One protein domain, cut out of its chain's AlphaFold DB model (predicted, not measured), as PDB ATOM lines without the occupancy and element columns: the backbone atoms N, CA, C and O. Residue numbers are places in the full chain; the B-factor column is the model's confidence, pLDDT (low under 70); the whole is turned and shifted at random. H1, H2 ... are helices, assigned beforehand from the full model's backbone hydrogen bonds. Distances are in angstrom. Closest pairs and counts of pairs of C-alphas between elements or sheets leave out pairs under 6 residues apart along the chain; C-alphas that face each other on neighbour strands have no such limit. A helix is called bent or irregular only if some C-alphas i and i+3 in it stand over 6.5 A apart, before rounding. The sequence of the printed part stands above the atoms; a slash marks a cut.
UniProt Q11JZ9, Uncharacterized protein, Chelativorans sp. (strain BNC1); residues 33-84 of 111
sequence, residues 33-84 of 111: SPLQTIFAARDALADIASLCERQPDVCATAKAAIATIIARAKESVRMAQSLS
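AT A GLANCE: This is residues 33 to 84 of the 111 residues of an uncharacterized protein of Chelativorans sp. (strain BNC1) (UniProt Q11JZ9). Two long helices, H1 and H2, meet near their ends at a tight turn and open from there as a narrow V, with the space between the arms empty. H2 is the longer arm, and residues 33 to 47 and 63 to 84, the far parts of the two arms, stand free. The printed part has 52 residues with two named helices, H1 then H2 along the chain, and no named strand; the class is all helix. The whole is only just loose, close to extended, with a radius of gyration of the C-alphas of 14.8 A. It is only just flat, spanning 44 by 29 by 6 A.

HOW THE PARTS SIT: The longest helix is H2, residues 56 to 84, and before it comes H1, residues 34 to 54. The two are close but not clearly touching, with 2 pairs of C-alphas within 8 A. Their closest C-alphas, those of Cys 52 and Cys 59, are 5.4 A apart. Their lines stand at a shallow tilt of 25 degrees, and they run opposite ways. Their centres are 18.2 A apart. In H1 every O i to N i+4 pair is within hydrogen-bond range; in H2, 24 of 25 are.

IN THESE COORDINATES: H2 has 29 residues and measures 40.5 A from C-alpha 56 at (43.359, 19.423, 15.221) to C-alpha 84 at (50.537, -15.218, -4.398). H1 has 21 residues and measures 31.1 A from its first to its last C-alpha, beginning with C-alpha 34 at (60.615, 2.472, -4.339). Neither helix is bent.

THE WHOLE: The two C-alphas farthest apart are those of Arg 54 and Leu 83, at 43.8 A. The C-alphas of Ser 33 and Ser 84, the first and last printed, are 23.0 A apart. The printed part has no cut, and the link from H1 to H2, the one residue Gln 55, is tight. The mean pLDDT of the printed part is 88.3, and residues 82 to 84 are under 70.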
ATOM      1  N   SER A  33      62.345   5.118  -7.991       79.94
ATOM      2  CA  SER A  33      62.808   4.052  -7.108       79.94
ATOM      3  C   SER A  33      61.823   3.904  -5.943       79.94
ATOM      4  O   SER A  33      61.427   4.918  -5.365       79.94
ATOM      5  N   PRO A  34      61.472   2.677  -5.508       81.25
ATOM      6  CA  PRO A  34      60.615   2.472  -4.339       81.25
ATOM      7  C   PRO A  34      61.099   3.242  -3.103       81.25
ATOM      8  O   PRO A  34      60.296   3.730  -2.310       81.25
ATOM      9  N   LEU A  35      62.420   3.400  -2.957       88.62
ATOM     10  CA  LEU A  35      63.014   4.215  -1.898       88.62
ATOM     11  C   LEU A  35      62.703   5.705  -2.076       88.62
ATOM     12  O   LEU A  35      62.322   6.360  -1.109       88.62
ATOM     13  N   GLN A  36      62.809   6.230  -3.296       83.31
ATOM     14  CA  GLN A  36      62.473   7.618  -3.614       83.31
ATOM     15  C   GLN A  36      60.994   7.909  -3.341       83.31
ATOM     16  O   GLN A  36      60.677   8.936  -2.749       83.31
ATOM     17  N   THR A  37      60.093   6.983  -3.680       87.12
ATOM     18  CA  THR A  37      58.664   7.115  -3.374       87.12
ATOM     19  C   THR A  37      58.407   7.168  -1.869       87.12
ATOM     20  O   THR A  37      57.599   7.971  -1.410       87.12
ATOM     21  N   ILE A  38      59.112   6.350  -1.077       90.56
ATOM     22  CA  ILE A  38      58.992   6.380   0.387       90.56
ATOM     23  C   ILE A  38      59.462   7.728   0.942       90.56
ATOM     24  O   ILE A  38      58.798   8.277   1.820       90.56
ATOM     25  N   PHE A  39      60.579   8.269   0.449       90.19
ATOM     26  CA  PHE A  39      61.064   9.581   0.883       90.19
ATOM     27  C   PHE A  39      60.097  10.706   0.493       90.19
ATOM     28  O   PHE A  39      59.695  11.470   1.363       90.19
ATOM     29  N   ALA A  40      59.620  10.736  -0.753       88.81
ATOM     30  CA  ALA A  40      58.647  11.730  -1.210       88.81
ATOM     31  C   ALA A  40      57.327  11.671  -0.418       88.81
ATOM     32  O   ALA A  40      56.761  12.697  -0.044       88.81
ATOM     33  N   ALA A  41      56.846  10.466  -0.100       88.06
ATOM     34  CA  ALA A  41      55.657  10.300   0.729       88.06
ATOM     35  C   ALA A  41      55.866  10.837   2.153       88.06
ATOM     36  O   ALA A  41      54.936  11.377   2.748       88.06
ATOM     37  N   ARG A  42      57.074  10.698   2.714       88.50
ATOM     38  CA  ARG A  42      57.396  11.252   4.036       88.50
ATOM     39  C   ARG A  42      57.413  12.772   4.037       88.50
ATOM     40  O   ARG A  42      56.900  13.347   4.992       88.50
ATOM     41  N   ASP A  43      57.922  13.393   2.981       90.88
ATOM     42  CA  ASP A  43      57.879  14.850   2.844       90.88
ATOM     43  C   ASP A  43      56.428  15.349   2.803       90.88
ATOM     44  O   ASP A  43      56.053  16.219   3.584       90.88
ATOM     45  N   ALA A  44      55.559  14.697   2.026       91.44
ATOM     46  CA  ALA A  44      54.130  15.021   2.026       91.44
ATOM     47  C   ALA A  44      53.464  14.819   3.405       91.44
ATOM     48  O   ALA A  44      52.570  15.571   3.795       91.44
ATOM     49  N   LEU A  45      53.892  13.816   4.183       90.81
ATOM     50  CA  LEU A  45      53.401  13.626   5.554       90.81
ATOM     51  C   LEU A  45      53.849  14.752   6.497       90.81
ATOM     52  O   LEU A  45      53.110  15.069   7.432       90.81
ATOM     53  N   ALA A  46      55.012  15.366   6.267       90.94
ATOM     54  CA  ALA A  46      55.454  16.525   7.036       90.94
ATOM     55  C   ALA A  46      54.538  17.741   6.797       90.94
ATOM     56  O   ALA A  46      54.167  18.423   7.755       90.94
ATOM     57  N   ASP A  47      54.069  17.952   5.563       91.31
ATOM     58  CA  ASP A  47      53.073  18.991   5.257       91.31
ATOM     59  C   ASP A  47      51.731  18.725   5.953       91.31
ATOM     60  O   ASP A  47      51.101  19.633   6.504       91.31
ATOM     61  N   ILE A  48      51.306  17.459   6.000       91.31
ATOM     62  CA  ILE A  48      50.099  17.067   6.740       91.31
ATOM     63  C   ILE A  48      50.273  17.321   8.242       91.31
ATOM     64  O   ILE A  48      49.324  17.761   8.893       91.31
ATOM     65  N   ALA A  49      51.463  17.099   8.808       92.94
ATOM     66  CA  ALA A  49      51.722  17.386  10.218       92.94
ATOM     67  C   ALA A  49      51.520  18.878  10.537       92.94
ATOM     68  O   ALA A  49      50.836  19.208  11.506       92.94
ATOM     69  N   SER A  50      52.007  19.767   9.667       93.12
ATOM     70  CA  SER A  50      51.766  21.214   9.765       93.12
ATOM     71  C   SER A  50      50.271  21.566   9.679       93.12
ATOM     72  O   SER A  50      49.756  22.380  10.452       93.12
ATOM     73  N   LEU A  51      49.513  20.897   8.801       92.81
ATOM     74  CA  LEU A  51      48.056  21.063   8.728       92.81
ATOM     75  C   LEU A  51      47.354  20.630  10.028       92.81
ATOM     76  O   LEU A  51      46.398  21.280  10.456       92.81
ATOM     77  N   CYS A  52      47.834  19.563  10.668       95.31
ATOM     78  CA  CYS A  52      47.279  19.051  11.919       95.31
ATOM     79  C   CYS A  52      47.504  19.996  13.107       95.31
ATOM     80  O   CYS A  52      46.633  20.070  13.972       95.31
ATOM     81  N   GLU A  53      48.604  20.755  13.135       95.38
ATOM     82  CA  GLU A  53      48.815  21.805  14.144       95.38
ATOM     83  C   GLU A  53      47.774  22.927  14.026       95.38
ATOM     84  O   GLU A  53      47.302  23.448  15.036       95.38
ATOM     85  N   ARG A  54      47.372  23.282  12.798       95.75
ATOM     86  CA  ARG A  54      46.358  24.321  12.549       95.75
ATOM     87  C   ARG A  54      44.918  23.833  12.688       95.75
ATOM     88  O   ARG A  54      44.054  24.633  13.034       95.75
ATOM     89  N   GLN A  55      44.638  22.568  12.378       96.38
ATOM     90  CA  GLN A  55      43.284  22.002  12.363       96.38
ATOM     91  C   GLN A  55      43.225  20.647  13.089       96.38
ATOM     92  O   GLN A  55      43.109  19.594  12.445       96.38
ATOM     93  N   PRO A  56      43.268  20.651  14.433       94.56
ATOM     94  CA  PRO A  56      43.359  19.423  15.221       94.56
ATOM     95  C   PRO A  56      42.135  18.507  15.057       94.56
ATOM     96  O   PRO A  56      42.287  17.287  14.966       94.56
ATOM     97  N   ASP A  57      40.931  19.073  14.934       96.38
ATOM     98  CA  ASP A  57      39.689  18.295  14.805       96.38
ATOM     99  C   ASP A  57      39.604  17.520  13.478       96.38
ATOM    100  O   ASP A  57      39.152  16.368  13.431       96.38
ATOM    101  N   VAL A  58      40.099  18.120  12.387       96.06
ATOM    102  CA  VAL A  58      40.167  17.471  11.068       96.06
ATOM    103  C   VAL A  58      41.130  16.289  11.121       96.06
ATOM    104  O   VAL A  58      40.806  15.199  10.647       96.06
ATOM    105  N   CYS A  59      42.288  16.477  11.754       95.50
ATOM    106  CA  CYS A  59      43.307  15.442  11.872       95.50
ATOM    107  C   CYS A  59      42.841  14.265  12.755       95.50
ATOM    108  O   CYS A  59      43.060  13.101  12.408       95.50
ATOM    109  N   ALA A  60      42.114  14.537  13.846       95.81
ATOM    110  CA  ALA A  60      41.510  13.503  14.689       95.81
ATOM    111  C   ALA A  60      40.493  12.645  13.913       95.81
ATOM    112  O   ALA A  60      40.524  11.411  13.983       95.81
ATOM    113  N   THR A  61      39.639  13.292  13.118       96.50
ATOM    114  CA  THR A  61      38.646  12.611  12.275       96.50
ATOM    115  C   THR A  61      39.319  11.792  11.171       96.50
ATOM    116  O   THR A  61      38.996  10.618  10.977       96.50
ATOM    117  N   ALA A  62      40.305  12.375  10.483       92.50
ATOM    118  CA  ALA A  62      41.067  11.703   9.434       92.50
ATOM    119  C   ALA A  62      41.788  10.453   9.963       92.50
ATOM    120  O   ALA A  62      41.715   9.391   9.346       92.50
ATOM    121  N   LYS A  63      42.411  10.534  11.147       94.19
ATOM    122  CA  LYS A  63      43.045   9.389  11.816       94.19
ATOM    123  C   LYS A  63      42.060   8.241  12.041       94.19
ATOM    124  O   LYS A  63      42.388   7.090  11.751       94.19
ATOM    125  N   ALA A  64      40.861   8.538  12.543       95.81
ATOM    126  CA  ALA A  64      39.832   7.526  12.780       95.81
ATOM    127  C   ALA A  64      39.350   6.872  11.470       95.81
ATOM    128  O   ALA A  64      39.210   5.646  11.395       95.81
ATOM    129  N   ALA A  65      39.162   7.670  10.417       95.88
ATOM    130  CA  ALA A  65      38.785   7.170   9.097       95.88
ATOM    131  C   ALA A  65      39.869   6.252   8.505       95.88
ATOM    132  O   ALA A  65      39.586   5.114   8.121       95.88
ATOM    133  N   ILE A  66      41.127   6.703   8.503       95.25
ATOM    134  CA  ILE A  66      42.265   5.948   7.965       95.25
ATOM    135  C   ILE A  66      42.475   4.637   8.731       95.25
ATOM    136  O   ILE A  66      42.692   3.600   8.105       95.25
ATOM    137  N   ALA A  67      42.349   4.633  10.063       94.38
ATOM    138  CA  ALA A  67      42.473   3.412  10.862       94.38
ATOM    139  C   ALA A  67      41.491   2.314  10.409       94.38
ATOM    140  O   ALA A  67      41.857   1.139  10.337       94.38
ATOM    141  N   THR A  68      40.272   2.704  10.030       93.19
ATOM    142  CA  THR A  68      39.253   1.782   9.509       93.19
ATOM    143  C   THR A  68      39.627   1.244   8.127       93.19
ATOM    144  O   THR A  68      39.488   0.047   7.870       93.19
ATOM    145  N   ILE A  69      40.138   2.105   7.242       91.56
ATOM    146  CA  ILE A  69      40.595   1.708   5.902       91.56
ATOM    147  C   ILE A  69      41.750   0.709   6.016       91.56
ATOM    148  O   ILE A  69      41.700  -0.359   5.410       91.56
ATOM    149  N   ILE A  70      42.752   1.009   6.848       91.44
ATOM    150  CA  ILE A  70      43.915   0.138   7.059       91.44
ATOM    151  C   ILE A  70      43.492  -1.213   7.642       91.44
ATOM    152  O   ILE A  70      44.015  -2.248   7.230       91.44
ATOM    153  N   ALA A  71      42.537  -1.233   8.577       92.25
ATOM    154  CA  ALA A  71      42.020  -2.482   9.131       92.25
ATOM    155  C   ALA A  71      41.438  -3.395   8.039       92.25
ATOM    156  O   ALA A  71      41.713  -4.593   8.043       92.25
ATOM    157  N   ARG A  72      40.708  -2.832   7.066       86.00
ATOM    158  CA  ARG A  72      40.185  -3.583   5.912       86.00
ATOM    159  C   ARG A  72      41.282  -3.969   4.919       86.00
ATOM    160  O   ARG A  72      41.273  -5.083   4.408       86.00
ATOM    161  N   ALA A  73      42.255  -3.087   4.692       89.69
ATOM    162  CA  ALA A  73      43.367  -3.341   3.777       89.69
ATOM    163  C   ALA A  73      44.254  -4.521   4.223       89.69
ATOM    164  O   ALA A  73      44.778  -5.264   3.393       89.69
ATOM    165  N   LYS A  74      44.396  -4.753   5.535       87.12
ATOM    166  CA  LYS A  74      45.110  -5.932   6.059       87.12
ATOM    167  C   LYS A  74      44.473  -7.244   5.606       87.12
ATOM    168  O   LYS A  74      45.195  -8.202   5.340       87.12
ATOM    169  N   GLU A  75      43.149  -7.276   5.481       88.25
ATOM    170  CA  GLU A  75      42.442  -8.464   5.006       88.25
ATOM    171  C   GLU A  75      42.659  -8.677   3.504       88.25
ATOM    172  O   GLU A  75      42.933  -9.797   3.080       88.25
ATOM    173  N   SER A  76      42.673  -7.609   2.695       77.94
ATOM    174  CA  SER A  76      43.024  -7.729   1.272       77.94
ATOM    175  C   SER A  76      44.461  -8.204   1.056       77.94
ATOM    176  O   SER A  76      44.704  -8.995   0.149       77.94
ATOM    177  N   VAL A  77      45.407  -7.795   1.912       85.00
ATOM    178  CA  VAL A  77      46.790  -8.300   1.858       85.00
ATOM    179  C   VAL A  77      46.840  -9.786   2.215       85.00
ATOM    180  O   VAL A  77      47.523 -10.540   1.530       85.00
ATOM    181  N   ARG A  78      46.077 -10.235   3.224       78.94
ATOM    182  CA  ARG A  78      45.973 -11.662   3.585       78.94
ATOM    183  C   ARG A  78      45.396 -12.531   2.468       78.94
ATOM    184  O   ARG A  78      45.861 -13.650   2.270       78.94
ATOM    185  N   MET A  79      44.423 -12.014   1.725       72.69
ATOM    186  CA  MET A  79      43.883 -12.709   0.556       72.69
ATOM    187  C   MET A  79      44.908 -12.738  -0.581       72.69
ATOM    188  O   MET A  79      45.199 -13.806  -1.116       72.69
ATOM    189  N   ALA A  80      45.537 -11.602  -0.889       73.62
ATOM    190  CA  ALA A  80      46.548 -11.512  -1.939       73.62
ATOM    191  C   ALA A  80      47.738 -12.447  -1.681       73.62
ATOM    192  O   ALA A  80      48.082 -13.220  -2.561       73.62
ATOM    193  N   GLN A  81      48.299 -12.479  -0.467       71.44
ATOM    194  CA  GLN A  81      49.417 -13.378  -0.134       71.44
ATOM    195  C   GLN A  81      49.047 -14.869  -0.251       71.44
ATOM    196  O   GLN A  81      49.908 -15.678  -0.578       71.44
ATOM    197  N   SER A  82      47.782 -15.240  -0.001       69.88
ATOM    198  CA  SER A  82      47.318 -16.626  -0.172       69.88
ATOM    199  C   SER A  82      47.165 -17.019  -1.645       69.88
ATOM    200  O   SER A  82      47.388 -18.173  -1.993       69.88
ATOM    201  N   LEU A  83      46.859 -16.049  -2.513       64.75
ATOM    202  CA  LEU A  83      46.817 -16.214  -3.968       64.75
ATOM    203  C   LEU A  83      48.219 -16.111  -4.597       64.75
ATOM    204  O   LEU A  83      48.496 -16.741  -5.614       64.75
ATOM    205  N   SER A  84      49.141 -15.375  -3.966       57.78
ATOM    206  CA  SER A  84      50.537 -15.218  -4.398       57.78
ATOM    207  C   SER A  84      51.398 -16.472  -4.235       57.78
ATOM    208  O   SER A  84      52.560 -16.442  -4.631       57.78
TER     209      SER A  84